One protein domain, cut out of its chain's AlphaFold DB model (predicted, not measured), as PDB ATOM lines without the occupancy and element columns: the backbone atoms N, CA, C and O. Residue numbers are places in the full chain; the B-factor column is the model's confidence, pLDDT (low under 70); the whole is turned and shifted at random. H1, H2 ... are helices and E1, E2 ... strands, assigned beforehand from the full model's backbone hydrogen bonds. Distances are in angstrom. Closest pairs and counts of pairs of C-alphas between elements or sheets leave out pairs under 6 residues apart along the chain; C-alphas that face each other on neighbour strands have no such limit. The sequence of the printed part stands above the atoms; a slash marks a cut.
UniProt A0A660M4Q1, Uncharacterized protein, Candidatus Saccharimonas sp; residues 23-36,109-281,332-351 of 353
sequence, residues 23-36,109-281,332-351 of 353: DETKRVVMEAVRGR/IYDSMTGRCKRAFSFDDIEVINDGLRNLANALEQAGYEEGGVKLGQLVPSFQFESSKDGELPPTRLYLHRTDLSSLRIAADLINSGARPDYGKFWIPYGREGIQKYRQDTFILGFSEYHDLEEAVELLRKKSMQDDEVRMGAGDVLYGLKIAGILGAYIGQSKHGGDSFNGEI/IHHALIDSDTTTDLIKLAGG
ATOM      1  N   ASP A  23     207.778 130.814 105.919       83.06
ATOM      2  CA  ASP A  23     207.615 132.266 105.981       83.06
ATOM      3  C   ASP A  23     206.162 132.702 105.745       83.06
ATOM      4  O   ASP A  23     205.662 133.594 106.438       83.06
ATOM      5  N   GLU A  24     205.452 132.048 104.824       80.69
ATOM      6  CA  GLU A  24     204.023 132.279 104.590       80.69
ATOM      7  C   GLU A  24     203.201 131.905 105.823       80.69
ATOM      8  O   GLU A  24     202.428 132.722 106.324       80.69
ATOM      9  N   THR A  25     203.412 130.710 106.376       86.12
ATOM     10  CA  THR A  25     202.689 130.263 107.573       86.12
ATOM     11  C   THR A  25     203.003 131.152 108.776       86.12
ATOM     12  O   THR A  25     202.097 131.550 109.511       86.12
ATOM     13  N   LYS A  26     204.264 131.557 108.942       89.94
ATOM     14  CA  LYS A  26     204.693 132.489 109.991       89.94
ATOM     15  C   LYS A  26     203.988 133.834 109.871       89.94
ATOM     16  O   LYS A  26     203.545 134.397 110.876       89.94
ATOM     17  N   ARG A  27     203.823 134.337 108.645       87.44
ATOM     18  CA  ARG A  27     203.045 135.546 108.371       87.44
ATOM     19  C   ARG A  27     201.570 135.360 108.726       87.44
ATOM     20  O   ARG A  27     201.034 136.245 109.387       87.44
ATOM     21  N   VAL A  28     200.936 134.237 108.369       88.00
ATOM     22  CA  VAL A  28     199.541 133.941 108.770       88.00
ATOM     23  C   VAL A  28     199.394 133.983 110.285       88.00
ATOM     24  O   VAL A  28     198.518 134.682 110.790       88.00
ATOM     25  N   VAL A  29     200.262 133.275 111.014       92.00
ATOM     26  CA  VAL A  29     200.222 133.229 112.482       92.00
ATOM     27  C   VAL A  29     200.363 134.639 113.058       92.00
ATOM     28  O   VAL A  29     199.566 135.032 113.909       92.00
ATOM     29  N   MET A  30     201.314 135.433 112.557       92.00
ATOM     30  CA  MET A  30     201.508 136.810 113.019       92.00
ATOM     31  C   MET A  30     200.324 137.729 112.717       92.00
ATOM     32  O   MET A  30     199.940 138.516 113.580       92.00
ATOM     33  N   GLU A  31     199.740 137.657 111.522       88.94
ATOM     34  CA  GLU A  31     198.551 138.442 111.173       88.94
ATOM     35  C   GLU A  31     197.356 138.043 112.044       88.94
ATOM     36  O   GLU A  31     196.669 138.915 112.578       88.94
ATOM     37  N   ALA A  32     197.168 136.739 112.277       90.69
ATOM     38  CA  ALA A  32     196.084 136.201 113.093       90.69
ATOM     39  C   ALA A  32     196.116 136.714 114.542       90.69
ATOM     40  O   ALA A  32     195.067 136.944 115.145       90.69
ATOM     41  N   VAL A  33     197.312 136.927 115.104       92.44
ATOM     42  CA  VAL A  33     197.480 137.387 116.493       92.44
ATOM     43  C   VAL A  33     197.741 138.882 116.631       92.44
ATOM     44  O   VAL A  33     197.692 139.394 117.748       92.44
ATOM     45  N   ARG A  34     197.982 139.618 115.537       90.69
ATOM     46  CA  ARG A  34     198.384 141.037 115.590       90.69
ATOM     47  C   ARG A  34     197.416 141.903 116.392       90.69
ATOM     48  O   ARG A  34     197.854 142.760 117.150       90.69
ATOM     49  N   GLY A  35     196.110 141.667 116.262       88.19
ATOM     50  CA  GLY A  35     195.079 142.413 116.998       88.19
ATOM     51  C   GLY A  35     195.094 142.196 118.519       88.19
ATOM     52  O   GLY A  35     194.382 142.888 119.242       88.19
ATOM     53  N   ARG A  36     195.882 141.234 119.010       91.75
ATOM     54  CA  ARG A  36     196.071 140.917 120.430       91.75
ATOM     55  C   ARG A  36     197.401 141.423 120.992       91.75
ATOM     56  O   ARG A  36     197.697 141.148 122.154       91.75
ATOM     57  N   ILE A 109     193.160 136.179 109.344       88.62
ATOM     58  CA  ILE A 109     193.702 135.225 108.368       88.62
ATOM     59  C   ILE A 109     193.150 135.548 106.976       88.62
ATOM     60  O   ILE A 109     193.926 135.767 106.048       88.62
ATOM     61  N   TYR A 110     191.829 135.671 106.832       85.69
ATOM     62  CA  TYR A 110     191.195 135.983 105.551       85.69
ATOM     63  C   TYR A 110     191.660 137.331 104.985       85.69
ATOM     64  O   TYR A 110     191.935 137.455 103.788       85.69
ATOM     65  N   ASP A 111     191.786 138.349 105.837       80.38
ATOM     66  CA  ASP A 111     192.292 139.662 105.441       80.38
ATOM     67  C   ASP A 111     193.764 139.590 105.005       80.38
ATOM     68  O   ASP A 111     194.147 140.306 104.078       80.38
ATOM     69  N   SER A 112     194.572 138.704 105.600       79.75
ATOM     70  CA  SER A 112     195.956 138.468 105.169       79.75
ATOM     71  C   SER A 112     196.047 137.781 103.801       79.75
ATOM     72  O   SER A 112     196.964 138.079 103.039       79.75
ATOM     73  N   MET A 113     195.086 136.907 103.474       79.25
ATOM     74  CA  MET A 113     195.023 136.184 102.196       79.25
ATOM     75  C   MET A 113     194.466 137.047 101.065       79.25
ATOM     76  O   MET A 113     194.913 136.965  99.928       79.25
ATOM     77  N   THR A 114     193.470 137.877 101.369       77.56
ATOM     78  CA  THR A 114     192.758 138.668 100.353       77.56
ATOM     79  C   THR A 114     193.267 140.098 100.232       77.56
ATOM     80  O   THR A 114     193.026 140.740  99.212       77.56
ATOM     81  N   GLY A 115     193.981 140.592 101.247       72.62
ATOM     82  CA  GLY A 115     194.615 141.904 101.282       72.62
ATOM     83  C   GLY A 115     193.617 143.060 101.275       72.62
ATOM     84  O   GLY A 115     193.185 143.514 100.219       72.62
ATOM     85  N   ARG A 116     193.261 143.612 102.443       70.25
ATOM     86  CA  ARG A 116     192.435 144.833 102.484       70.25
ATOM     87  C   ARG A 116     193.250 146.069 102.118       70.25
ATOM     88  O   ARG A 116     194.147 146.478 102.846       70.25
ATOM     89  N   CYS A 117     192.854 146.724 101.039       70.25
ATOM     90  CA  CYS A 117     193.403 147.990 100.586       70.25
ATOM     91  C   CYS A 117     192.488 149.169 100.892       70.25
ATOM     92  O   CYS A 117     191.264 149.052 100.999       70.25
ATOM     93  N   LYS A 118     193.110 150.343 101.006       77.56
ATOM     94  CA  LYS A 118     192.443 151.636 101.118       77.56
ATOM     95  C   LYS A 118     193.143 152.610 100.176       77.56
ATOM     96  O   LYS A 118     194.324 152.883 100.358       77.56
ATOM     97  N   ARG A 119     192.415 153.141  99.197       79.75
ATOM     98  CA  ARG A 119     192.922 154.110  98.212       79.75
ATOM     99  C   ARG A 119     191.940 155.269  98.082       79.75
ATOM    100  O   ARG A 119     190.733 155.070  98.219       79.75
ATOM    101  N   ALA A 120     192.457 156.475  97.869       86.12
ATOM    102  CA  ALA A 120     191.653 157.612  97.438       86.12
ATOM    103  C   ALA A 120     191.495 157.553  95.916       86.12
ATOM    104  O   ALA A 120     192.502 157.506  95.216       86.12
ATOM    105  N   PHE A 121     190.254 157.517  95.437       84.75
ATOM    106  CA  PHE A 121     189.934 157.517  94.012       84.75
ATOM    107  C   PHE A 121     189.624 158.947  93.567       84.75
ATOM    108  O   PHE A 121     188.821 159.628  94.216       84.75
ATOM    109  N   SER A 122     190.280 159.400  92.503       88.75
ATOM    110  CA  SER A 122     189.963 160.661  91.822       88.75
ATOM    111  C   SER A 122     188.779 160.495  90.864       88.75
ATOM    112  O   SER A 122     188.315 159.380  90.629       88.75
ATOM    113  N   PHE A 123     188.302 161.599  90.290       87.69
ATOM    114  CA  PHE A 123     187.336 161.562  89.192       87.69
ATOM    115  C   PHE A 123     187.866 160.739  88.002       87.69
ATOM    116  O   PHE A 123     187.193 159.811  87.561       87.69
ATOM    117  N   ASP A 124     189.106 160.998  87.575       89.56
ATOM    118  CA  ASP A 124     189.763 160.276  86.475       89.56
ATOM    119  C   ASP A 124     189.861 158.765  86.748       89.56
ATOM    120  O   ASP A 124     189.636 157.950  85.857       89.56
ATOM    121  N   ASP A 125     190.136 158.368  87.999       86.25
ATOM    122  CA  ASP A 125     190.148 156.954  88.390       86.25
ATOM    123  C   ASP A 125     188.770 156.304  88.162       86.25
ATOM    124  O   ASP A 125     188.684 155.161  87.712       86.25
ATOM    125  N   ILE A 126     187.684 157.021  88.472       84.62
ATOM    126  CA  ILE A 126     186.316 156.535  88.256       84.62
ATOM    127  C   ILE A 126     185.990 156.446  86.759       84.62
ATOM    128  O   ILE A 126     185.347 155.478  86.350       84.62
ATOM    129  N   GLU A 127     186.450 157.390  85.934       86.19
ATOM    130  CA  GLU A 127     186.288 157.312  84.475       86.19
ATOM    131  C   GLU A 127     186.999 156.090  83.886       86.19
ATOM    132  O   GLU A 127     186.364 155.304  83.181       86.19
ATOM    133  N   VAL A 128     188.261 155.849  84.262       86.31
ATOM    134  CA  VAL A 128     189.035 154.669  83.826       86.31
ATOM    135  C   VAL A 128     188.311 153.366  84.167       86.31
ATOM    136  O   VAL A 128     188.278 152.430  83.366       86.31
ATOM    137  N   ILE A 129     187.699 153.296  85.347       82.62
ATOM    138  CA  ILE A 129     186.957 152.115  85.798       82.62
ATOM    139  C   ILE A 129     185.666 151.930  85.006       82.62
ATOM    140  O   ILE A 129     185.351 150.808  84.610       82.62
ATOM    141  N   ASN A 130     184.927 153.011  84.757       82.38
ATOM    142  CA  ASN A 130     183.704 152.968  83.959       82.38
ATOM    143  C   ASN A 130     183.988 152.546  82.512       82.38
ATOM    144  O   ASN A 130     183.241 151.746  81.950       82.38
ATOM    145  N   ASP A 131     185.078 153.029  81.920       85.50
ATOM    146  CA  ASP A 131     185.495 152.616  80.582       85.50
ATOM    147  C   ASP A 131     185.979 151.163  80.562       85.50
ATOM    148  O   ASP A 131     185.602 150.399  79.674       85.50
ATOM    149  N   GLY A 132     186.726 150.735  81.585       84.94
ATOM    150  CA  GLY A 132     187.094 149.330  81.775       84.94
ATOM    151  C   GLY A 132     185.873 148.410  81.877       84.94
ATOM    152  O   GLY A 132     185.849 147.353  81.251       84.94
ATOM    153  N   LEU A 133     184.837 148.836  82.605       83.69
ATOM    154  CA  LEU A 133     183.563 148.124  82.724       83.69
ATOM    155  C   LEU A 133     182.847 147.983  81.379       83.69
ATOM    156  O   LEU A 133     182.414 146.887  81.036       83.69
ATOM    157  N   ARG A 134     182.742 149.074  80.610       84.94
ATOM    158  CA  ARG A 134     182.124 149.055  79.274       84.94
ATOM    159  C   ARG A 134     182.879 148.132  78.325       84.94
ATOM    160  O   ARG A 134     182.261 147.349  77.614       84.94
ATOM    161  N   ASN A 135     184.209 148.195  78.336       87.12
ATOM    162  CA  ASN A 135     185.044 147.343  77.494       87.12
ATOM    163  C   ASN A 135     184.894 145.864  77.858       87.12
ATOM    164  O   ASN A 135     184.775 145.030  76.964       87.12
ATOM    165  N   LEU A 136     184.855 145.542  79.154       86.06
ATOM    166  CA  LEU A 136     184.619 144.178  79.622       86.06
ATOM    167  C   LEU A 136     183.218 143.684  79.242       86.06
ATOM    168  O   LEU A 136     183.094 142.569  78.750       86.06
ATOM    169  N   ALA A 137     182.184 144.509  79.421       84.50
ATOM    170  CA  ALA A 137     180.818 144.167  79.028       84.50
ATOM    171  C   ALA A 137     180.720 143.873  77.523       84.50
ATOM    172  O   ALA A 137     180.192 142.833  77.143       84.50
ATOM    173  N   ASN A 138     181.317 144.721  76.678       86.81
ATOM    174  CA  ASN A 138     181.360 144.500  75.231       86.81
ATOM    175  C   ASN A 138     182.122 143.215  74.860       86.81
ATOM    176  O   ASN A 138     181.691 142.485  73.973       86.81
ATOM    177  N   ALA A 139     183.249 142.931  75.525       88.81
ATOM    178  CA  ALA A 139     184.023 141.710  75.293       88.81
ATOM    179  C   ALA A 139     183.220 140.453  75.664       88.81
ATOM    180  O   ALA A 139     183.212 139.474  74.920       88.81
ATOM    181  N   LEU A 140     182.510 140.495  76.797       87.12
ATOM    182  CA  LEU A 140     181.624 139.425  77.250       87.12
ATOM    183  C   LEU A 140     180.455 139.213  76.278       87.12
ATOM    184  O   LEU A 140     180.205 138.079  75.878       87.12
ATOM    185  N   GLU A 141     179.793 140.284  75.838       86.00
ATOM    186  CA  GLU A 141     178.700 140.215  74.856       86.00
ATOM    187  C   GLU A 141     179.176 139.594  73.533       86.00
ATOM    188  O   GLU A 141     178.555 138.669  73.011       86.00
ATOM    189  N   GLN A 142     180.325 140.039  73.015       87.81
ATOM    190  CA  GLN A 142     180.919 139.483  71.792       87.81
ATOM    191  C   GLN A 142     181.330 138.015  71.943       87.81
ATOM    192  O   GLN A 142     181.272 137.259  70.973       87.81
ATOM    193  N   ALA A 143     181.725 137.603  73.149       84.56
ATOM    194  CA  ALA A 143     182.016 136.212  73.477       84.56
ATOM    195  C   ALA A 143     180.750 135.369  73.743       84.56
ATOM    196  O   ALA A 143     180.869 134.166  73.967       84.56
ATOM    197  N   GLY A 144     179.553 135.965  73.675       84.06
ATOM    198  CA  GLY A 144     178.271 135.270  73.802       84.06
ATOM    199  C   GLY A 144     177.765 135.101  75.235       84.06
ATOM    200  O   GLY A 144     176.878 134.282  75.462       84.06
ATOM    201  N   TYR A 145     178.306 135.848  76.201       78.25
ATOM    202  CA  TYR A 145     177.762 135.887  77.558       78.25
ATOM    203  C   TYR A 145     176.514 136.776  77.580       78.25
ATOM    204  O   TYR A 145     176.547 137.920  77.125       78.25
ATOM    205  N   GLU A 146     175.414 136.264  78.130       66.44
ATOM    206  CA  GLU A 146     174.222 137.069  78.399       66.44
ATOM    207  C   GLU A 146     174.450 137.945  79.645       66.44
ATOM    208  O   GLU A 146     175.173 137.561  80.565       66.44
ATOM    209  N   GLU A 147     173.865 139.146  79.671       53.78
ATOM    210  CA  GLU A 147     174.114 140.165  80.700       53.78
ATOM    211  C   GLU A 147     173.719 139.663  82.112       53.78
ATOM    212  O   GLU A 147     172.562 139.707  82.534       53.78
ATOM    213  N   GLY A 148     174.704 139.139  82.849       47.53
ATOM    214  CA  GLY A 148     174.570 138.616  84.208       47.53
ATOM    215  C   GLY A 148     174.464 139.737  85.244       47.53
ATOM    216  O   GLY A 148     175.329 140.604  85.354       47.53
ATOM    217  N   GLY A 149     173.366 139.725  86.002       42.41
ATOM    218  CA  GLY A 149     172.887 140.847  86.804       42.41
ATOM    219  C   GLY A 149     173.881 141.427  87.815       42.41
ATOM    220  O   GLY A 149     174.311 140.769  88.765       42.41
ATOM    221  N   VAL A 150     174.121 142.733  87.686       37.84
ATOM    222  CA  VAL A 150     174.726 143.581  88.719       37.84
ATOM    223  C   VAL A 150     173.896 143.477  90.007       37.84
ATOM    224  O   VAL A 150     172.910 144.188  90.201       37.84
ATOM    225  N   LYS A 151     174.280 142.594  90.936       36.16
ATOM    226  CA  LYS A 151     173.697 142.567  92.285       36.16
ATOM    227  C   LYS A 151     174.368 143.631  93.154       36.16
ATOM    228  O   LYS A 151     175.309 143.360  93.900       36.16
ATOM    229  N   LEU A 152     173.825 144.847  93.098       32.41
ATOM    230  CA  LEU A 152     174.028 145.906  94.097       32.41
ATOM    231  C   LEU A 152     173.392 145.479  95.434       32.41
ATOM    232  O   LEU A 152     172.291 145.895  95.780       32.41
ATOM    233  N   GLY A 153     174.058 144.585  96.166       28.12
ATOM    234  CA  GLY A 153     173.542 144.069  97.440       28.12
ATOM    235  C   GLY A 153     174.588 143.546  98.426       28.12
ATOM    236  O   GLY A 153     174.218 143.093  99.504       28.12
ATOM    237  N   GLN A 154     175.884 143.603  98.105       38.12
ATOM    238  CA  GLN A 154     176.950 143.307  99.067       38.12
ATOM    239  C   GLN A 154     177.527 144.609  99.638       38.12
ATOM    240  O   GLN A 154     177.490 145.649  98.987       38.12
ATOM    241  N   LEU A 155     178.101 144.542 100.847       41.22
ATOM    242  CA  LEU A 155     178.818 145.623 101.561       41.22
ATOM    243  C   LEU A 155     179.975 146.265 100.764       41.22
ATOM    244  O   LEU A 155     180.688 147.135 101.274       41.22
ATOM    245  N   VAL A 156     180.196 145.802  99.537       53.59
ATOM    246  CA  VAL A 156     181.285 146.118  98.635       53.59
ATOM    247  C   VAL A 156     180.773 145.922  97.191       53.59
ATOM    248  O   VAL A 156     180.166 144.877  96.941       53.59
ATOM    249  N   PRO A 157     180.978 146.845  96.228       62.62
ATOM    250  CA  PRO A 157     180.509 146.656  94.861       62.62
ATOM    251  C   PRO A 157     181.400 145.614  94.194       62.62
ATOM    252  O   PRO A 157     182.629 145.695  94.233       62.62
ATOM    253  N   SER A 158     180.778 144.609  93.593       68.56
ATOM    254  CA  SER A 158     181.486 143.666  92.738       68.56
ATOM    255  C   SER A 158     180.711 143.478  91.450       68.56
ATOM    256  O   SER A 158     179.481 143.418  91.483       68.56
ATOM    257  N   PHE A 159     181.433 143.389  90.342       73.81
ATOM    258  CA  PHE A 159     180.901 142.914  89.075       73.81
ATOM    259  C   PHE A 159     181.127 141.409  89.004       73.81
ATOM    260  O   PHE A 159     182.197 140.921  89.375       73.81
ATOM    261  N   GLN A 160     180.095 140.678  88.603       80.25
ATOM    262  CA  GLN A 160     180.136 139.229  88.492       80.25
ATOM    263  C   GLN A 160     179.480 138.821  87.184       80.25
ATOM    264  O   GLN A 160     178.457 139.390  86.815       80.25
ATOM    265  N   PHE A 161     180.064 137.833  86.524       76.81
ATOM    266  CA  PHE A 161     179.442 137.141  85.406       76.81
ATOM    267  C   PHE A 161     179.576 135.639  85.623       76.81
ATOM    268  O   PHE A 161     180.503 135.177  86.292       76.81
ATOM    269  N   GLU A 162     178.642 134.888  85.065       79.19
ATOM    270  CA  GLU A 162     178.634 133.435  85.112       79.19
ATOM    271  C   GLU A 162     178.036 132.897  83.814       79.19
ATOM    272  O   GLU A 162     177.120 133.492  83.249       79.19
ATOM    273  N   SER A 163     178.558 131.774  83.343       71.31
ATOM    274  CA  SER A 163     177.953 130.949  82.307       71.31
ATOM    275  C   SER A 163     177.717 129.561  82.886       71.31
ATOM    276  O   SER A 163     178.585 129.023  83.571       71.31
ATOM    277  N   SER A 164     176.556 128.963  82.626       62.31
ATOM    278  CA  SER A 164     176.268 127.613  83.107       62.31
ATOM    279  C   SER A 164     177.046 126.584  82.286       62.31
ATOM    280  O   SER A 164     176.613 126.222  81.189       62.31
ATOM    281  N   LYS A 165     178.172 126.106  82.814       65.75
ATOM    282  CA  LYS A 165     178.869 124.935  82.285       65.75
ATOM    283  C   LYS A 165     179.187 123.959  83.412       65.75
ATOM    284  O   LYS A 165     179.748 124.345  84.436       65.75
ATOM    285  N   ASP A 166     178.806 122.706  83.201       70.19
ATOM    286  CA  ASP A 166     179.420 121.579  83.893       70.19
ATOM    287  C   ASP A 166     180.685 121.221  83.104       70.19
ATOM    288  O   ASP A 166     180.619 121.155  81.875       70.19
ATOM    289  N   GLY A 167     181.809 120.998  83.784       77.56
ATOM    290  CA  GLY A 167     183.075 120.668  83.126       77.56
ATOM    291  C   GLY A 167     183.934 119.686  83.912       77.56
ATOM    292  O   GLY A 167     183.540 119.209  84.979       77.56
ATOM    293  N   GLU A 168     185.089 119.344  83.350       85.12
ATOM    294  CA  GLU A 168     186.005 118.318  83.867       85.12
ATOM    295  C   GLU A 168     186.759 118.707  85.150       85.12
ATOM    296  O   GLU A 168     187.141 117.837  85.940       85.12
ATOM    297  N   LEU A 169     186.980 120.001  85.386       84.75
ATOM    298  CA  LEU A 169     187.707 120.489  86.550       84.75
ATOM    299  C   LEU A 169     186.796 120.537  87.786       84.75
ATOM    300  O   LEU A 169     185.673 121.052  87.725       84.75
ATOM    301  N   PRO A 170     187.306 120.152  88.973       84.12
ATOM    302  CA  PRO A 170     186.759 120.653  90.231       84.12
ATOM    303  C   PRO A 170     186.686 122.189  90.200       84.12
ATOM    304  O   PRO A 170     187.456 122.791  89.454       84.12
ATOM    305  N   PRO A 171     185.851 122.853  91.023       84.25
ATOM    306  CA  PRO A 171     185.727 124.313  91.033       84.25
ATOM    307  C   PRO A 171     187.087 125.023  91.115       84.25
ATOM    308  O   PRO A 171     187.651 125.192  92.198       84.25
ATOM    309  N   THR A 172     187.613 125.433  89.958       89.56
ATOM    310  CA  THR A 172     188.983 125.922  89.792       89.56
ATOM    311  C   THR A 172     188.929 127.393  89.469       89.56
ATOM    312  O   THR A 172     188.158 127.834  88.618       89.56
ATOM    313  N   ARG A 173     189.734 128.181  90.176       89.62
ATOM    314  CA  ARG A 173     189.809 129.619  89.957       89.62
ATOM    315  C   ARG A 173     191.238 130.070  89.785       89.62
ATOM    316  O   ARG A 173     192.123 129.679  90.543       89.62
ATOM    317  N   LEU A 174     191.406 130.947  88.817       89.94
ATOM    318  CA  LEU A 174     192.568 131.777  88.614       89.94
ATOM    319  C   LEU A 174     192.352 133.091  89.362       89.94
ATOM    320  O   LEU A 174     191.391 133.818  89.107       89.94
ATOM    321  N   TYR A 175     193.249 133.382  90.289       87.19
ATOM    322  CA  TYR A 175     193.269 134.611  91.064       87.19
ATOM    323  C   TYR A 175     194.407 135.485  90.571       87.19
ATOM    324  O   TYR A 175     195.513 134.997  90.342       87.19
ATOM    325  N   LEU A 176     194.143 136.780  90.451       82.19
ATOM    326  CA  LEU A 176     195.161 137.789  90.217       82.19
ATOM    327  C   LEU A 176     195.069 138.849  91.310       82.19
ATOM    328  O   LEU A 176     194.086 139.584  91.429       82.19
ATOM    329  N   HIS A 177     196.124 138.915  92.113       77.31
ATOM    330  CA  HIS A 177     196.294 139.881  93.181       77.31
ATOM    331  C   HIS A 177     196.817 141.195  92.607       77.31
ATOM    332  O   HIS A 177     197.968 141.296  92.180       77.31
ATOM    333  N   ARG A 178     195.945 142.201  92.531       69.38
ATOM    334  CA  ARG A 178     196.231 143.480  91.869       69.38
ATOM    335  C   ARG A 178     195.788 144.651  92.728       69.38
ATOM    336  O   ARG A 178     194.746 144.616  93.384       69.38
ATOM    337  N   THR A 179     196.592 145.709  92.705       59.19
ATOM    338  CA  THR A 179     196.324 146.970  93.414       59.19
ATOM    339  C   THR A 179     195.975 148.129  92.482       59.19
ATOM    340  O   THR A 179     195.606 149.203  92.969       59.19
ATOM    341  N   ASP A 180     196.056 147.922  91.168       65.38
ATOM    342  CA  ASP A 180     195.854 148.929  90.133       65.38
ATOM    343  C   ASP A 180     194.484 148.813  89.440       65.38
ATOM    344  O   ASP A 180     193.733 147.860  89.628       65.38
ATOM    345  N   LEU A 181     194.120 149.834  88.657       71.06
ATOM    346  CA  LEU A 181     192.798 149.941  88.016       71.06
ATOM    347  C   LEU A 181     192.667 149.101  86.736       71.06
ATOM    348  O   LEU A 181     191.615 149.098  86.100       71.06
ATOM    349  N   SER A 182     193.730 148.405  86.333       74.56
ATOM    350  CA  SER A 182     193.823 147.736  85.035       74.56
ATOM    351  C   SER A 182     193.175 146.346  85.005       74.56
ATOM    352  O   SER A 182     193.056 145.765  83.929       74.56
ATOM    353  N   SER A 183     192.700 145.811  86.137       76.94
ATOM    354  CA  SER A 183     192.127 144.456  86.210       76.94
ATOM    355  C   SER A 183     190.975 144.225  85.224       76.94
ATOM    356  O   SER A 183     190.908 143.169  84.599       76.94
ATOM    357  N   LEU A 184     190.105 145.224  85.031       81.06
ATOM    358  CA  LEU A 184     189.002 145.153  84.062       81.06
ATOM    359  C   LEU A 184     189.511 145.121  82.613       81.06
ATOM    360  O   LEU A 184     188.994 144.359  81.801       81.06
ATOM    361  N   ARG A 185     190.559 145.900  82.307       81.06
ATOM    362  CA  ARG A 185     191.225 145.906  80.994       81.06
ATOM    363  C   ARG A 185     191.852 144.545  80.702       81.06
ATOM    364  O   ARG A 185     191.630 143.998  79.632       81.06
ATOM    365  N   ILE A 186     192.579 143.977  81.665       82.56
ATOM    366  CA  ILE A 186     193.211 142.658  81.517       82.56
ATOM    367  C   ILE A 186     192.152 141.586  81.253       82.56
ATOM    368  O   ILE A 186     192.324 140.780  80.346       82.56
ATOM    369  N   ALA A 187     191.048 141.588  82.002       85.44
ATOM    370  CA  ALA A 187     189.964 140.639  81.778       85.44
ATOM    371  C   ALA A 187     189.336 140.778  80.389       85.44
ATOM    372  O   ALA A 187     189.185 139.776  79.695       85.44
ATOM    373  N   ALA A 188     189.023 142.009  79.971       86.12
ATOM    374  CA  ALA A 188     188.485 142.273  78.641       86.12
ATOM    375  C   ALA A 188     189.446 141.776  77.553       86.12
ATOM    376  O   ALA A 188     189.031 141.094  76.621       86.12
ATOM    377  N   ASP A 189     190.743 142.052  77.703       87.19
ATOM    378  CA  ASP A 189     191.752 141.606  76.752       87.19
ATOM    379  C   ASP A 189     191.874 140.080  76.694       87.19
ATOM    380  O   ASP A 189     192.037 139.537  75.605       87.19
ATOM    381  N   LEU A 190     191.818 139.382  77.834       88.56
ATOM    382  CA  LEU A 190     191.853 137.916  77.867       88.56
ATOM    383  C   LEU A 190     190.657 137.319  77.127       88.56
ATOM    384  O   LEU A 190     190.845 136.450  76.278       88.56
ATOM    385  N   ILE A 191     189.450 137.824  77.393       89.00
ATOM    386  CA  ILE A 191     188.215 137.363  76.745       89.00
ATOM    387  C   ILE A 191     188.264 137.632  75.236       89.00
ATOM    388  O   ILE A 191     188.009 136.729  74.433       89.00
ATOM    389  N   ASN A 192     188.675 138.840  74.837       89.69
ATOM    390  CA  ASN A 192     188.857 139.210  73.430       89.69
ATOM    391  C   ASN A 192     189.928 138.361  72.732       89.69
ATOM    392  O   ASN A 192     189.841 138.128  71.529       89.69
ATOM    393  N   SER A 193     190.933 137.902  73.480       88.25
ATOM    394  CA  SER A 193     192.018 137.068  72.954       88.25
ATOM    395  C   SER A 193     191.666 135.583  72.875       88.25
ATOM    396  O   SER A 193     192.484 134.828  72.366       88.25
ATOM    397  N   GLY A 194     190.489 135.169  73.354       85.56
ATOM    398  CA  GLY A 194     190.020 133.786  73.240       85.56
ATOM    399  C   GLY A 194     189.605 133.134  74.553       85.56
ATOM    400  O   GLY A 194     188.795 132.221  74.503       85.56
ATOM    401  N   ALA A 195     190.029 133.644  75.716       87.81
ATOM    402  CA  ALA A 195     189.725 133.008  77.000       87.81
ATOM    403  C   ALA A 195     188.206 132.890  77.244       87.81
ATOM    404  O   ALA A 195     187.449 133.837  76.991       87.81
ATOM    405  N   ARG A 196     187.760 131.738  77.762       87.38
ATOM    406  CA  ARG A 196     186.340 131.423  78.016       87.38
ATOM    407  C   ARG A 196     186.060 131.011  79.470       87.38
ATOM    408  O   ARG A 196     185.576 129.910  79.703       87.38
ATOM    409  N   PRO A 197     186.321 131.882  80.464       88.75
ATOM    410  CA  PRO A 197     186.044 131.566  81.866       88.75
ATOM    411  C   PRO A 197     184.544 131.375  82.120       88.75
ATOM    412  O   PRO A 197     183.724 132.176  81.677       88.75
ATOM    413  N   ASP A 198     184.168 130.378  82.909       85.94
ATOM    414  CA  ASP A 198     182.765 130.120  83.253       85.94
ATOM    415  C   ASP A 198     182.228 131.091  84.300       85.94
ATOM    416  O   ASP A 198     181.025 131.231  84.496       85.94
ATOM    417  N   TYR A 199     183.132 131.770  84.998       85.19
ATOM    418  CA  TYR A 199     182.808 132.711  86.052       85.19
ATOM    419  C   TYR A 199     183.830 133.836  86.092       85.19
ATOM    420  O   TYR A 199     185.024 133.612  85.905       85.19
ATOM    421  N   GLY A 200     183.383 135.036  86.433       85.12
ATOM    422  CA  GLY A 200     184.260 136.147  86.753       85.12
ATOM    423  C   GLY A 200     183.751 136.918  87.952       85.12
ATOM    424  O   GLY A 200     182.554 137.169  88.074       85.12
ATOM    425  N   LYS A 201     184.660 137.337  88.833       83.69
ATOM    426  CA  LYS A 201     184.361 138.281  89.912       83.69
ATOM    427  C   LYS A 201     185.423 139.354  90.000       83.69
ATOM    428  O   LYS A 201     186.610 139.062  90.115       83.69
ATOM    429  N   PHE A 202     184.929 140.586  90.012       80.06
ATOM    430  CA  PHE A 202     185.707 141.808  90.010       80.06
ATOM    431  C   PHE A 202     185.272 142.689  91.156       80.06
ATOM    432  O   PHE A 202     184.085 142.984  91.295       80.06
ATOM    433  N   TRP A 203     186.212 143.139  91.976       74.44
ATOM    434  CA  TRP A 203     185.926 144.250  92.875       74.44
ATOM    435  C   TRP A 203     185.915 145.562  92.095       74.44
ATOM    436  O   TRP A 203     186.828 145.815  91.312       74.44
ATOM    437  N   ILE A 204     184.918 146.412  92.339       73.50
ATOM    438  CA  ILE A 204     184.812 147.723  91.696       73.50
ATOM    439  C   ILE A 204     184.503 148.770  92.768       73.50
ATOM    440  O   ILE A 204     183.695 148.500  93.656       73.50
ATOM    441  N   PRO A 205     185.115 149.964  92.738       69.50
ATOM    442  CA  PRO A 205     184.727 151.044  93.638       69.50
ATOM    443  C   PRO A 205     183.283 151.500  93.405       69.50
ATOM    444  O   PRO A 205     182.699 151.303  92.347       69.50
ATOM    445  N   TYR A 206     182.713 152.194  94.390       67.56
ATOM    446  CA  TYR A 206     181.328 152.687  94.425       67.56
ATOM    447  C   TYR A 206     181.008 153.803  93.405       67.56
ATOM    448  O   TYR A 206     180.076 154.572  93.626       67.56
ATOM    449  N   GLY A 207     181.796 153.953  92.335       69.31
ATOM    450  CA  GLY A 207     181.595 154.995  91.323       69.31
ATOM    451  C   GLY A 207     181.653 156.422  91.881       69.31
ATOM    452  O   GLY A 207     181.015 157.317  91.339       69.31
ATOM    453  N   ARG A 208     182.360 156.635  92.999       76.44
ATOM    454  CA  ARG A 208     182.451 157.930  93.688       76.44
ATOM    455  C   ARG A 208     183.887 158.279  94.048       76.44
ATOM    456  O   ARG A 208     184.676 157.398  94.372       76.44
ATOM    457  N   GLU A 209     184.191 159.565  94.070       85.06
ATOM    458  CA  GLU A 209     185.488 160.061  94.522       85.06
ATOM    459  C   GLU A 209     185.727 159.809  96.018       85.06
ATOM    460  O   GLU A 209     184.807 159.591  96.816       85.06
ATOM    461  N   GLY A 210     186.996 159.885  96.407       85.00
ATOM    462  CA  GLY A 210     187.429 159.833  97.794       85.00
ATOM    463  C   GLY A 210     187.876 158.449  98.240       85.00
ATOM    464  O   GLY A 210     188.150 157.549  97.444       85.00
ATOM    465  N   ILE A 211     188.040 158.296  99.553       86.00
ATOM    466  CA  ILE A 211     188.690 157.111 100.098       86.00
ATOM    467  C   ILE A 211     187.740 155.916 100.120       86.00
ATOM    468  O   ILE A 211     186.699 155.944 100.779       86.00
ATOM    469  N   GLN A 212     188.157 154.829  99.478       78.88
ATOM    470  CA  GLN A 212     187.412 153.579  99.424       78.88
ATOM    471  C   GLN A 212     188.263 152.402  99.886       78.88
ATOM    472  O   GLN A 212     189.494 152.433  99.816       78.88
ATOM    473  N   LYS A 213     187.584 151.373 100.397       76.00
ATOM    474  CA  LYS A 213     188.194 150.117 100.838       76.00
ATOM    475  C   LYS A 213     187.898 149.018  99.827       76.00
ATOM    476  O   LYS A 213     186.756 148.902  99.391       76.00
ATOM    477  N   TYR A 214     188.905 148.210  99.523       71.12
ATOM    478  CA  TYR A 214     188.825 147.109  98.568       71.12
ATOM    479  C   TYR A 214     189.672 145.919  98.989       71.12
ATOM    480  O   TYR A 214     190.437 146.027  99.944       71.12
ATOM    481  N   ARG A 215     189.499 144.777  98.326       72.75
ATOM    482  CA  ARG A 215     190.411 143.629  98.472       72.75
ATOM    483  C   ARG A 215     191.494 143.701  97.399       72.75
ATOM    484  O   ARG A 215     191.361 144.527  96.515       72.75
ATOM    485  N   GLN A 216     192.544 142.898  97.462       69.50
ATOM    486  CA  GLN A 216     193.566 142.798  96.412       69.50
ATOM    487  C   GLN A 216     193.349 141.577  95.514       69.50
ATOM    488  O   GLN A 216     193.707 141.630  94.342       69.50
ATOM    489  N   ASP A 217     192.681 140.527  96.010       63.78
ATOM    490  CA  ASP A 217     192.200 139.365  95.237       63.78
ATOM    491  C   ASP A 217     191.011 139.714  94.315       63.78
ATOM    492  O   ASP A 217     190.012 138.999  94.216       63.78
ATOM    493  N   THR A 218     191.076 140.892  93.699       69.88
ATOM    494  CA  THR A 218     189.952 141.535  93.027       69.88
ATOM    495  C   THR A 218     189.614 140.907  91.705       69.88
ATOM    496  O   THR A 218     188.487 141.106  91.285       69.88
ATOM    497  N   PHE A 219     190.539 140.193  91.068       82.56
ATOM    498  CA  PHE A 219     190.324 139.589  89.768       82.56
ATOM    499  C   PHE A 219     190.337 138.070  89.892       82.56
ATOM    500  O   PHE A 219     191.379 137.455  90.114       82.56
ATOM    501  N   ILE A 220     189.148 137.482  89.776       86.75
ATOM    502  CA  ILE A 220     188.928 136.046  89.897       86.75
ATOM    503  C   ILE A 220     188.241 135.568  88.627       86.75
ATOM    504  O   ILE A 220     187.159 136.061  88.307       86.75
ATOM    505  N   LEU A 221     188.833 134.591  87.949       89.12
ATOM    506  CA  LEU A 221     188.213 133.862  86.846       89.12
ATOM    507  C   LEU A 221     188.039 132.398  87.239       89.12
ATOM    508  O   LEU A 221     188.976 131.789  87.745       89.12
ATOM    509  N   GLY A 222     186.844 131.849  87.055       90.19
ATOM    510  CA  GLY A 222     186.550 130.434  87.264       90.19
ATOM    511  C   GLY A 222     186.571 129.665  85.950       90.19
ATOM    512  O   GLY A 222     186.156 130.207  84.931       90.19
ATOM    513  N   PHE A 223     187.046 128.425  86.009       90.12
ATOM    514  CA  PHE A 223     187.171 127.529  84.865       90.12
ATOM    515  C   PHE A 223     186.697 126.125  85.247       90.12
ATOM    516  O   PHE A 223     187.081 125.604  86.301       90.12
ATOM    517  N   SER A 224     185.877 125.534  84.388       88.56
ATOM    518  CA  SER A 224     185.424 124.150  84.445       88.56
ATOM    519  C   SER A 224     186.173 123.257  83.454       88.56
ATOM    520  O   SER A 224     186.173 122.052  83.644       88.56
ATOM    521  N   GLU A 225     186.844 123.820  82.447       90.12
ATOM    522  CA  GLU A 225     187.649 123.086  81.459       90.12
ATOM    523  C   GLU A 225     189.141 123.414  81.609       90.12
ATOM    524  O   GLU A 225     189.516 124.584  81.756       90.12
ATOM    525  N   TYR A 226     190.014 122.400  81.554       90.75
ATOM    526  CA  TYR A 226     191.462 122.601  81.660       90.75
ATOM    527  C   TYR A 226     191.998 123.419  80.486       90.75
ATOM    528  O   TYR A 226     192.794 124.332  80.693       90.75
ATOM    529  N   HIS A 227     191.529 123.135  79.269       90.75
ATOM    530  CA  HIS A 227     191.979 123.832  78.066       90.75
ATOM    531  C   HIS A 227     191.718 125.348  78.127       90.75
ATOM    532  O   HIS A 227     192.604 126.137  77.797       90.75
ATOM    533  N   ASP A 228     190.548 125.763  78.622       90.88
ATOM    534  CA  ASP A 228     190.193 127.183  78.759       90.88
ATOM    535  C   ASP A 228     191.081 127.889  79.805       90.88
ATOM    536  O   ASP A 228     191.488 129.043  79.623       90.88
ATOM    537  N   LEU A 229     191.410 127.195  80.903       93.25
ATOM    538  CA  LEU A 229     192.344 127.691  81.916       93.25
ATOM    539  C   LEU A 229     193.771 127.791  81.359       93.25
ATOM    540  O   LEU A 229     194.448 128.794  81.590       93.25
ATOM    541  N   GLU A 230     194.226 126.770  80.637       93.06
ATOM    542  CA  GLU A 230     195.540 126.732  79.992       93.06
ATOM    543  C   GLU A 230     195.714 127.911  79.031       93.06
ATOM    544  O   GLU A 230     196.671 128.680  79.171       93.06
ATOM    545  N   GLU A 231     194.748 128.131  78.137       91.75
ATOM    546  CA  GLU A 231     194.759 129.256  77.201       91.75
ATOM    547  C   GLU A 231     194.810 130.604  77.940       91.75
ATOM    548  O   GLU A 231     195.627 131.475  77.613       91.75
ATOM    549  N   ALA A 232     194.004 130.778  78.993       92.06
ATOM    550  CA  ALA A 232     194.008 131.999  79.797       92.06
ATOM    551  C   ALA A 232     195.367 132.255  80.473       92.06
ATOM    552  O   ALA A 232     195.858 133.392  80.477       92.06
ATOM    553  N   VAL A 233     196.003 131.216  81.022       91.25
ATOM    554  CA  VAL A 233     197.331 131.311  81.650       91.25
ATOM    555  C   VAL A 233     198.408 131.644  80.615       91.25
ATOM    556  O   VAL A 233     199.261 132.499  80.871       91.25
ATOM    557  N   GLU A 234     198.371 131.043  79.426       90.31
ATOM    558  CA  GLU A 234     199.303 131.377  78.347       90.31
ATOM    559  C   GLU A 234     199.167 132.827  77.873       90.31
ATOM    560  O   GLU A 234     200.172 133.521  77.676       90.31
ATOM    561  N   LEU A 235     197.933 133.301  77.694       88.81
ATOM    562  CA  LEU A 235     197.652 134.682  77.310       88.81
ATOM    563  C   LEU A 235     198.157 135.665  78.372       88.81
ATOM    564  O   LEU A 235     198.788 136.673  78.033       88.81
ATOM    565  N   LEU A 236     197.960 135.350  79.656       87.06
ATOM    566  CA  LEU A 236     198.514 136.133  80.760       87.06
ATOM    567  C   LEU A 236     200.045 136.164  80.741       87.06
ATOM    568  O   LEU A 236     200.624 137.232  80.942       87.06
ATOM    569  N   ARG A 237     200.716 135.038  80.462       85.81
ATOM    570  CA  ARG A 237     202.186 134.996  80.360       85.81
ATOM    571  C   ARG A 237     202.683 135.890  79.232       85.81
ATOM    572  O   ARG A 237     203.570 136.712  79.455       85.81
ATOM    573  N   LYS A 238     202.075 135.776  78.045       84.12
ATOM    574  CA  LYS A 238     202.402 136.606  76.872       84.12
ATOM    575  C   LYS A 238     202.275 138.098  77.200       84.12
ATOM    576  O   LYS A 238     203.177 138.863  76.874       84.12
ATOM    577  N   LYS A 239     201.215 138.500  77.911       77.38
ATOM    578  CA  LYS A 239     201.019 139.889  78.363       77.38
ATOM    579  C   LYS A 239     202.018 140.334  79.435       77.38
ATOM    580  O   LYS A 239     202.588 141.410  79.306       77.38
ATOM    581  N   SER A 240     202.280 139.508  80.449       74.44
ATOM    582  CA  SER A 240     203.252 139.795  81.525       74.44
ATOM    583  C   SER A 240     204.679 140.026  80.999       74.44
ATOM    584  O   SER A 240     205.469 140.767  81.585       74.44
ATOM    585  N   MET A 241     205.026 139.413  79.862       66.44
ATOM    586  CA  MET A 241     206.300 139.658  79.178       66.44
ATOM    587  C   MET A 241     206.352 140.999  78.431       66.44
ATOM    588  O   MET A 241     207.446 141.510  78.205       66.44
ATOM    589  N   GLN A 242     205.204 141.542  78.025       64.44
ATOM    590  CA  GLN A 242     205.099 142.714  77.151       64.44
ATOM    591  C   GLN A 242     204.818 144.019  77.905       64.44
ATOM    592  O   GLN A 242     205.116 145.086  77.375       64.44
ATOM    593  N   ASP A 243     204.240 143.940  79.103       62.94
ATOM    594  CA  ASP A 243     203.716 145.097  79.829       62.94
ATOM    595  C   ASP A 243     204.336 145.206  81.233       62.94
ATOM    596  O   ASP A 243     204.078 144.384  82.116       62.94
ATOM    597  N   ASP A 244     205.161 146.235  81.455       53.75
ATOM    598  CA  ASP A 244     205.762 146.512  82.765       53.75
ATOM    599  C   ASP A 244     204.707 146.933  83.810       53.75
ATOM    600  O   ASP A 244     204.930 146.739  85.010       53.75
ATOM    601  N   GLU A 245     203.520 147.411  83.395       51.75
ATOM    602  CA  GLU A 245     202.397 147.683  84.309       51.75
ATOM    603  C   GLU A 245     201.858 146.396  84.953       51.75
ATOM    604  O   GLU A 245     201.291 146.435  86.045       51.75
ATOM    605  N   VAL A 246     202.059 145.226  84.329       50.19
ATOM    606  CA  VAL A 246     201.599 143.941  84.880       50.19
ATOM    607  C   VAL A 246     202.417 143.507  86.101       50.19
ATOM    608  O   VAL A 246     201.924 142.738  86.926       50.19
ATOM    609  N   ARG A 247     203.634 144.041  86.256       47.75
ATOM    610  CA  ARG A 247     204.583 143.670  87.317       47.75
ATOM    611  C   ARG A 247     204.436 144.498  88.592       47.75
ATOM    612  O   ARG A 247     204.975 144.114  89.629       47.75
ATOM    613  N   MET A 248     203.743 145.636  88.538       37.31
ATOM    614  CA  MET A 248     203.717 146.593  89.642       37.31
ATOM    615  C   MET A 248     202.505 146.395  90.558       37.31
ATOM    616  O   MET A 248     201.358 146.574  90.159       37.31
ATOM    617  N   GLY A 249     202.775 146.088  91.829       48.06
ATOM    618  CA  GLY A 249     201.801 146.218  92.915       48.06
ATOM    619  C   GLY A 249     201.098 144.938  93.368       48.06
ATOM    620  O   GLY A 249     200.186 145.034  94.193       48.06
ATOM    621  N   ALA A 250     201.505 143.762  92.885       48.50
ATOM    622  CA  ALA A 250     201.136 142.503  93.522       48.50
ATOM    623  C   ALA A 250     201.897 142.402  94.850       48.50
ATOM    624  O   ALA A 250     203.127 142.426  94.869       48.50
ATOM    625  N   GLY A 251     201.181 142.346  95.972       51.41
ATOM    626  CA  GLY A 251     201.823 141.890  97.199       51.41
ATOM    627  C   GLY A 251     202.191 140.419  97.028       51.41
ATOM    628  O   GLY A 251     201.460 139.684  96.367       51.41
ATOM    629  N   ASP A 252     203.279 139.975  97.653       52.91
ATOM    630  CA  ASP A 252     203.586 138.551  97.814       52.91
ATOM    631  C   ASP A 252     202.534 137.924  98.740       52.91
ATOM    632  O   ASP A 252     202.744 137.764  99.944       52.91
ATOM    633  N   VAL A 253     201.335 137.675  98.220       52.72
ATOM    634  CA  VAL A 253     200.248 137.024  98.948       52.72
ATOM    635  C   VAL A 253     199.932 135.726  98.219       52.72
ATOM    636  O   VAL A 253     199.494 135.719  97.073       52.72
ATOM    637  N   LEU A 254     200.281 134.629  98.889       59.19
ATOM    638  CA  LEU A 254     200.789 133.398  98.285       59.19
ATOM    639  C   LEU A 254     200.010 132.167  98.767       59.19
ATOM    640  O   LEU A 254     200.584 131.133  99.083       59.19
ATOM    641  N   TYR A 255     198.690 132.268  98.855       69.25
ATOM    642  CA  TYR A 255     197.870 131.118  99.225       69.25
ATOM    643  C   TYR A 255     197.248 130.600  97.944       69.25
ATOM    644  O   TYR A 255     196.301 131.195  97.447       69.25
ATOM    645  N   GLY A 256     197.848 129.562  97.363       80.62
ATOM    646  CA  GLY A 256     197.473 129.034  96.056       80.62
ATOM    647  C   GLY A 256     198.658 128.452  95.293       80.62
ATOM    648  O   GLY A 256     199.814 128.630  95.669       80.62
ATOM    649  N   LEU A 257     198.368 127.769  94.190       86.31
ATOM    650  CA  LEU A 257     199.377 127.256  93.276       86.31
ATOM    651  C   LEU A 257     199.860 128.409  92.392       86.31
ATOM    652  O   LEU A 257     199.158 128.830  91.471       86.31
ATOM    653  N   LYS A 258     201.030 128.958  92.717       85.12
ATOM    654  CA  LYS A 258     201.606 130.139  92.056       85.12
ATOM    655  C   LYS A 258     201.899 129.864  90.587       85.12
ATOM    656  O   LYS A 258     202.416 128.803  90.248       85.12
ATOM    657  N   ILE A 259     201.639 130.850  89.736       84.62
ATOM    658  CA  ILE A 259     201.941 130.751  88.310       84.62
ATOM    659  C   ILE A 259     203.326 131.332  88.034       84.62
ATOM    660  O   ILE A 259     203.561 132.536  88.154       84.62
ATOM    661  N   ALA A 260     204.247 130.471  87.610       82.56
ATOM    662  CA  ALA A 260     205.592 130.864  87.233       82.56
ATOM    663  C   ALA A 260     205.566 131.927  86.118       82.56
ATOM    664  O   ALA A 260     204.875 131.785  85.100       82.56
ATOM    665  N   GLY A 261     206.331 133.001  86.328       78.56
ATOM    666  CA  GLY A 261     206.456 134.127  85.396       78.56
ATOM    667  C   GLY A 261     205.347 135.187  85.479       78.56
ATOM    668  O   GLY A 261     205.395 136.161  84.724       78.56
ATOM    669  N   ILE A 262     204.365 135.041  86.379       80.25
ATOM    670  CA  ILE A 262     203.277 136.015  86.556       80.25
ATOM    671  C   ILE A 262     203.122 136.348  88.044       80.25
ATOM    672  O   ILE A 262     202.540 135.584  88.812       80.25
ATOM    673  N   LEU A 263     203.635 137.507  88.465       75.88
ATOM    674  CA  LEU A 263     203.504 137.953  89.855       75.88
ATOM    675  C   LEU A 263     202.043 138.123  90.270       75.88
ATOM    676  O   LEU A 263     201.235 138.677  89.528       75.88
ATOM    677  N   GLY A 264     201.732 137.681  91.489       76.38
ATOM    678  CA  GLY A 264     200.398 137.808  92.073       76.38
ATOM    679  C   GLY A 264     199.336 136.908  91.440       76.38
ATOM    680  O   GLY A 264     198.177 137.015  91.832       76.38
ATOM    681  N   ALA A 265     199.691 136.037  90.488       82.94
ATOM    682  CA  ALA A 265     198.760 135.092  89.887       82.94
ATOM    683  C   ALA A 265     198.892 133.698  90.511       82.94
ATOM    684  O   ALA A 265     199.995 133.159  90.645       82.94
ATOM    685  N   TYR A 266     197.760 133.098  90.874       86.75
ATOM    686  CA  TYR A 266     197.723 131.755  91.442       86.75
ATOM    687  C   TYR A 266     196.425 131.019  91.108       86.75
ATOM    688  O   TYR A 266     195.383 131.627  90.866       86.75
ATOM    689  N   ILE A 267     196.489 129.690  91.123       89.31
ATOM    690  CA  ILE A 267     195.344 128.795  90.955       89.31
ATOM    691  C   ILE A 267     194.905 128.290  92.332       89.31
ATOM    692  O   ILE A 267     195.735 127.955  93.176       89.31
ATOM    693  N   GLY A 268     193.597 128.219  92.569       89.62
ATOM    694  CA  GLY A 268     193.032 127.620  93.773       89.62
ATOM    695  C   GLY A 268     191.716 126.907  93.491       89.62
ATOM    696  O   GLY A 268     190.844 127.451  92.810       89.62
ATOM    697  N   GLN A 269     191.566 125.707  94.047       89.06
ATOM    698  CA  GLN A 269     190.368 124.880  93.936       89.06
ATOM    699  C   GLN A 269     189.577 124.866  95.241       89.06
ATOM    700  O   GLN A 269     190.162 124.713  96.314       89.06
ATOM    701  N   SER A 270     188.252 124.991  95.174       81.44
ATOM    702  CA  SER A 270     187.366 124.769  96.328       81.44
ATOM    703  C   SER A 270     186.687 123.408  96.242       81.44
ATOM    704  O   SER A 270     186.320 122.956  95.159       81.44
ATOM    705  N   LYS A 271     186.496 122.753  97.392       68.56
ATOM    706  CA  LYS A 271     185.928 121.394  97.449       68.56
ATOM    707  C   LYS A 271     184.475 121.310  96.981       68.56
ATOM    708  O   LYS A 271     184.051 120.282  96.456       68.56
ATOM    709  N   HIS A 272     183.715 122.382  97.176       64.94
ATOM    710  CA  HIS A 272     182.307 122.464  96.809       64.94
ATOM    711  C   HIS A 272     182.062 123.618  95.832       64.94
ATOM    712  O   HIS A 272     182.747 124.647  95.866       64.94
ATOM    713  N   GLY A 273     181.082 123.435  94.944       55.69
ATOM    714  CA  GLY A 273     180.616 124.490  94.048       55.69
ATOM    715  C   GLY A 273     180.031 125.655  94.847       55.69
ATOM    716  O   GLY A 273     179.264 125.444  95.783       55.69
ATOM    717  N   GLY A 274     180.411 126.885  94.497       56.41
ATOM    718  CA  GLY A 274     179.946 128.109  95.163       56.41
ATOM    719  C   GLY A 274     180.809 128.602  96.334       56.41
ATOM    720  O   GLY A 274     180.779 129.797  96.631       56.41
ATOM    721  N   ASP A 275     181.650 127.755  96.934       65.94
ATOM    722  CA  ASP A 275     182.521 128.151  98.051       65.94
ATOM    723  C   ASP A 275     183.779 128.895  97.583       65.94
ATOM    724  O   ASP A 275     184.225 128.754  96.445       65.94
ATOM    725  N   SER A 276     184.361 129.738  98.444       77.31
ATOM    726  CA  SER A 276     185.623 130.445  98.177       77.31
ATOM    727  C   SER A 276     186.811 129.593  98.609       77.31
ATOM    728  O   SER A 276     186.879 129.224  99.775       77.31
ATOM    729  N   PHE A 277     187.786 129.366  97.720       85.94
ATOM    730  CA  PHE A 277     189.061 128.736  98.088       85.94
ATOM    731  C   PHE A 277     189.719 129.463  99.273       85.94
ATOM    732  O   PHE A 277     189.991 128.840 100.290       85.94
ATOM    733  N   ASN A 278     189.853 130.795  99.205       84.88
ATOM    734  CA  ASN A 278     190.400 131.600 100.306       84.88
ATOM    735  C   ASN A 278     189.589 131.431 101.610       84.88
ATOM    736  O   ASN A 278     190.156 131.445 102.700       84.88
ATOM    737  N   GLY A 279     188.266 131.250 101.511       85.69
ATOM    738  CA  GLY A 279     187.400 130.983 102.665       85.69
ATOM    739  C   GLY A 279     187.641 129.607 103.291       85.69
ATOM    740  O   GLY A 279     187.756 129.501 104.507       85.69
ATOM    741  N   GLU A 280     187.774 128.569 102.467       87.50
ATOM    742  CA  GLU A 280     188.066 127.204 102.916       87.50
ATOM    743  C   GLU A 280     189.460 127.111 103.559       87.50
ATOM    744  O   GLU A 280     189.609 126.600 104.668       87.50
ATOM    745  N   ILE A 281     190.476 127.692 102.917       87.75
ATOM    746  CA  ILE A 281     191.846 127.720 103.442       87.75
ATOM    747  C   ILE A 281     191.923 128.507 104.756       87.75
ATOM    748  O   ILE A 281     192.622 128.086 105.676       87.75
ATOM    749  N   ILE A 332     199.631 117.889  98.082       64.81
ATOM    750  CA  ILE A 332     200.802 118.521  98.715       64.81
ATOM    751  C   ILE A 332     200.915 120.026  98.430       64.81
ATOM    752  O   ILE A 332     201.549 120.738  99.195       64.81
ATOM    753  N   HIS A 333     200.281 120.524  97.361       67.12
ATOM    754  CA  HIS A 333     200.281 121.950  97.029       67.12
ATOM    755  C   HIS A 333     199.186 122.729  97.764       67.12
ATOM    756  O   HIS A 333     199.157 123.952  97.651       67.12
ATOM    757  N   HIS A 334     198.281 122.046  98.489       73.56
ATOM    758  CA  HIS A 334     197.136 122.553  99.278       73.56
ATOM    759  C   HIS A 334     196.086 123.373  98.506       73.56
ATOM    760  O   HIS A 334     194.900 123.383  98.838       73.56
ATOM    761  N   ALA A 335     196.499 124.023  97.429       82.62
ATOM    762  CA  ALA A 335     195.694 124.766  96.491       82.62
ATOM    763  C   ALA A 335     194.788 123.870  95.650       82.62
ATOM    764  O   ALA A 335     193.735 124.323  95.208       82.62
ATOM    765  N   LEU A 336     195.188 122.612  95.459       86.25
ATOM    766  CA  LEU A 336     194.506 121.655  94.600       86.25
ATOM    767  C   LEU A 336     193.849 120.537  95.409       86.25
ATOM    768  O   LEU A 336     194.326 120.136  96.477       86.25
ATOM    769  N   ILE A 337     192.753 120.035  94.862       86.06
ATOM    770  CA  ILE A 337     192.093 118.805  95.280       86.06
ATOM    771  C   ILE A 337     192.762 117.658  94.535       86.06
ATOM    772  O   ILE A 337     193.108 117.796  93.366       86.06
ATOM    773  N   ASP A 338     192.946 116.533  95.214       83.50
ATOM    774  CA  ASP A 338     193.481 115.335  94.585       83.50
ATOM    775  C   ASP A 338     192.494 114.803  93.533       83.50
ATOM    776  O   ASP A 338     191.380 114.385  93.857       83.50
ATOM    777  N   SER A 339     192.875 114.915  92.260       84.06
ATOM    778  CA  SER A 339     192.075 114.585  91.082       84.06
ATOM    779  C   SER A 339     192.985 114.228  89.904       84.06
ATOM    780  O   SER A 339     194.183 114.527  89.923       84.06
ATOM    781  N   ASP A 340     192.414 113.658  88.843       85.25
ATOM    782  CA  ASP A 340     193.167 113.258  87.644       85.25
ATOM    783  C   ASP A 340     193.863 114.449  86.949       85.25
ATOM    784  O   ASP A 340     194.901 114.277  86.315       85.25
ATOM    785  N   THR A 341     193.353 115.672  87.139       85.69
ATOM    786  CA  THR A 341     193.892 116.915  86.547       85.69
ATOM    787  C   THR A 341     194.993 117.580  87.381       85.69
ATOM    788  O   THR A 341     195.636 118.527  86.926       85.69
ATOM    789  N   THR A 342     195.260 117.089  88.599       87.00
ATOM    790  CA  THR A 342     196.227 117.689  89.534       87.00
ATOM    791  C   THR A 342     197.606 117.880  88.910       87.00
ATOM    792  O   THR A 342     198.205 118.947  89.034       87.00
ATOM    793  N   THR A 343     198.127 116.837  88.259       87.00
ATOM    794  CA  THR A 343     199.487 116.853  87.700       87.00
ATOM    795  C   THR A 343     199.611 117.892  86.592       87.00
ATOM    796  O   THR A 343     200.619 118.593  86.512       87.00
ATOM    797  N   ASP A 344     198.581 118.020  85.763       89.12
ATOM    798  CA  ASP A 344     198.590 118.947  84.639       89.12
ATOM    799  C   ASP A 344     198.430 120.391  85.119       89.12
ATOM    800  O   ASP A 344     199.153 121.266  84.654       89.12
ATOM    801  N   LEU A 345     197.627 120.644  86.160       90.06
ATOM    802  CA  LEU A 345     197.570 121.960  86.809       90.06
ATOM    803  C   LEU A 345     198.922 122.384  87.405       90.06
ATOM    804  O   LEU A 345     199.299 123.552  87.297       90.06
ATOM    805  N   ILE A 346     199.672 121.453  88.007       87.94
ATOM    806  CA  ILE A 346     201.023 121.722  88.530       87.94
ATOM    807  C   ILE A 346     201.981 122.087  87.392       87.94
ATOM    808  O   ILE A 346     202.685 123.093  87.493       87.94
ATOM    809  N   LYS A 347     201.984 121.323  86.294       88.69
ATOM    810  CA  LYS A 347     202.795 121.626  85.102       88.69
ATOM    811  C   LYS A 347     202.430 122.978  84.497       88.69
ATOM    812  O   LYS A 347     203.315 123.808  84.270       88.69
ATOM    813  N   LEU A 348     201.130 123.229  84.326       90.19
ATOM    814  CA  LEU A 348     200.594 124.484  83.814       90.19
ATOM    815  C   LEU A 348     201.094 125.660  84.644       90.19
ATOM    816  O   LEU A 348     201.604 126.629  84.079       90.19
ATOM    817  N   ALA A 349     200.994 125.572  85.970       87.50
ATOM    818  CA  ALA A 349     201.448 126.613  86.880       87.50
ATOM    819  C   ALA A 349     202.975 126.782  86.858       87.50
ATOM    820  O   ALA A 349     203.456 127.912  86.754       87.50
ATOM    821  N   GLY A 350     203.732 125.681  86.865       83.12
ATOM    822  CA  GLY A 350     205.197 125.676  86.815       83.12
ATOM    823  C   GLY A 350     205.790 126.137  85.481       83.12
ATOM    824  O   GLY A 350     206.964 126.491  85.426       83.12
ATOM    825  N   GLY A 351     204.991 126.170  84.407       78.50
ATOM    826  CA  GLY A 351     205.469 126.503  83.062       78.50
ATOM    827  C   GLY A 351     206.334 125.400  82.447       78.50
ATOM    828  O   GLY A 351     207.113 125.671  81.534       78.50
TER     829      GLY A 351
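What this domain is: This is residues 23 to 36, 109 to 281 and 332 to 351 of the 353 residues of an uncharacterized protein of Candidatus Saccharimonas sp (UniProt A0A660M4Q1). A twisted sheet of five antiparallel strands has the helices H4 and H5 packed over one face, and the long helix H3 runs side by side with H4. The small strand pair E1 and E5 makes a second sheet away from this body, H8 and H7 graze the large sheet, and H1 lies farthest out, in contact with the rest through H2. The printed part has 207 residues, with eight named helices and seven named strands in the order H1 H2 E1 H3 E2 E3 H4 E4 E5 E6 H5 H6 E7 H7 H8; the class is mixed, helices and strands. The large sheet has the order E2 - E4 - E6 - E3 - E7. The whole is compact, with a radius of gyration of the C-alphas of 16.6 A and spans of 50 by 47 by 35 A.

How they stand to each other: Begin with the sheet and read across it: E2, residues 158 to 162, then E4, residues 199 to 203, E6, residues 219 to 223, E3, residues 172 to 176, and E7, residues 265 to 269; E2 and E7 are its edge strands. Within hydrogen-bond range you find N 159 and O 202 at 2.8 A, N 201 and O 220 at 2.9 A, N 174 and O 221 at 2.8 A, and N 175 and O 266 at 2.8 A. H4, residues 183 to 192, and H5, residues 226 to 242, are on the same face of the sheet, as two layers, helices over one face. H4 has a height of 10.2 A over the sheet and lies over E6, along the strands at 3 degrees on the local plane; it is only just not over E4, on which 2 of its C-alphas fall. H5, at a height of 10.1 A, lies over E6 and E3, along the strands at 6 degrees to E3 on the local plane. E3, H4, E4 form a split strand-helix-strand unit, two strands that run the same way with another strand, here E6, between them; its crossover is right-handed. With H6, residues 244 to 247, the elements E6, H5 H6, E7 form another, also right-handed, with E3 between. H4 and H5 only just touch, with 3 pairs of C-alphas within 8 A, the closest being Leu 190 and Ala 232 at 6.6 A, at a steep tilt of 61 degrees, opposite ways. H3, residues 123 to 142, touches H4 at C-alphas Leu 136 and Ala 188, 4.4 A, at a shallow tilt of 21 degrees, the same way. H5 and H6 only just touch, with 3 pairs of C-alphas within 8 A, and only at the corner; the closest C-alphas are those of Ser 240 and Val 246, 5.6 A. H8, residues 342 to 350, only grazes the sheet and is close to H5 but not clearly touching, the C-alphas of Glu 230 and Leu 348 being closest at 6.7 A. H7, residues 277 to 281, also only grazes the sheet and touches H2, residues 109 to 114, with C-alphas Met 113 and Asn 278 closest at 6.8 A. H1, residues 23 to 34, touches H2 with residues 28 to 32 alone, the C-alphas of Ala 32 and Ile 109 being closest at 5.4 A. E1, residues 117 to 121, and E5, residues 210 to 214, are antiparallel, with N 117 and O 214 at 2.7 A. Every O i to N i+4 pair is within hydrogen-bond range in H1, H2, H3, H4, H7 and H8, and 12 of 13 are in H5; H6 is too short for such a pair.

Where its parts are: Find C-alpha 158, where E2 begins, at (181.486, 143.666, 92.738). H3 starts at C-alpha 123, (187.336, 161.562, 89.192), and runs 28.8 A; H5 spans 24.7 A, H1 16.0 A and H4 14.2 A. H8 ends at C-alpha 350, (205.197, 125.676, 86.815).

The domain as a whole: The C-alphas of Arg 36 and Gln 142 are the two farthest apart, 51.0 A. Residues 37 to 108 and 282 to 331 are not printed; the gaps are 13.5 A from C-alpha 36 to 109 and 13.7 A from C-alpha 281 to 332. The links H3 to E2 and H6 to E7 are long. The mean pLDDT of the printed part is 78.1, and 46 residues are under 70, among them residues 146 to 158 and 241 to 255.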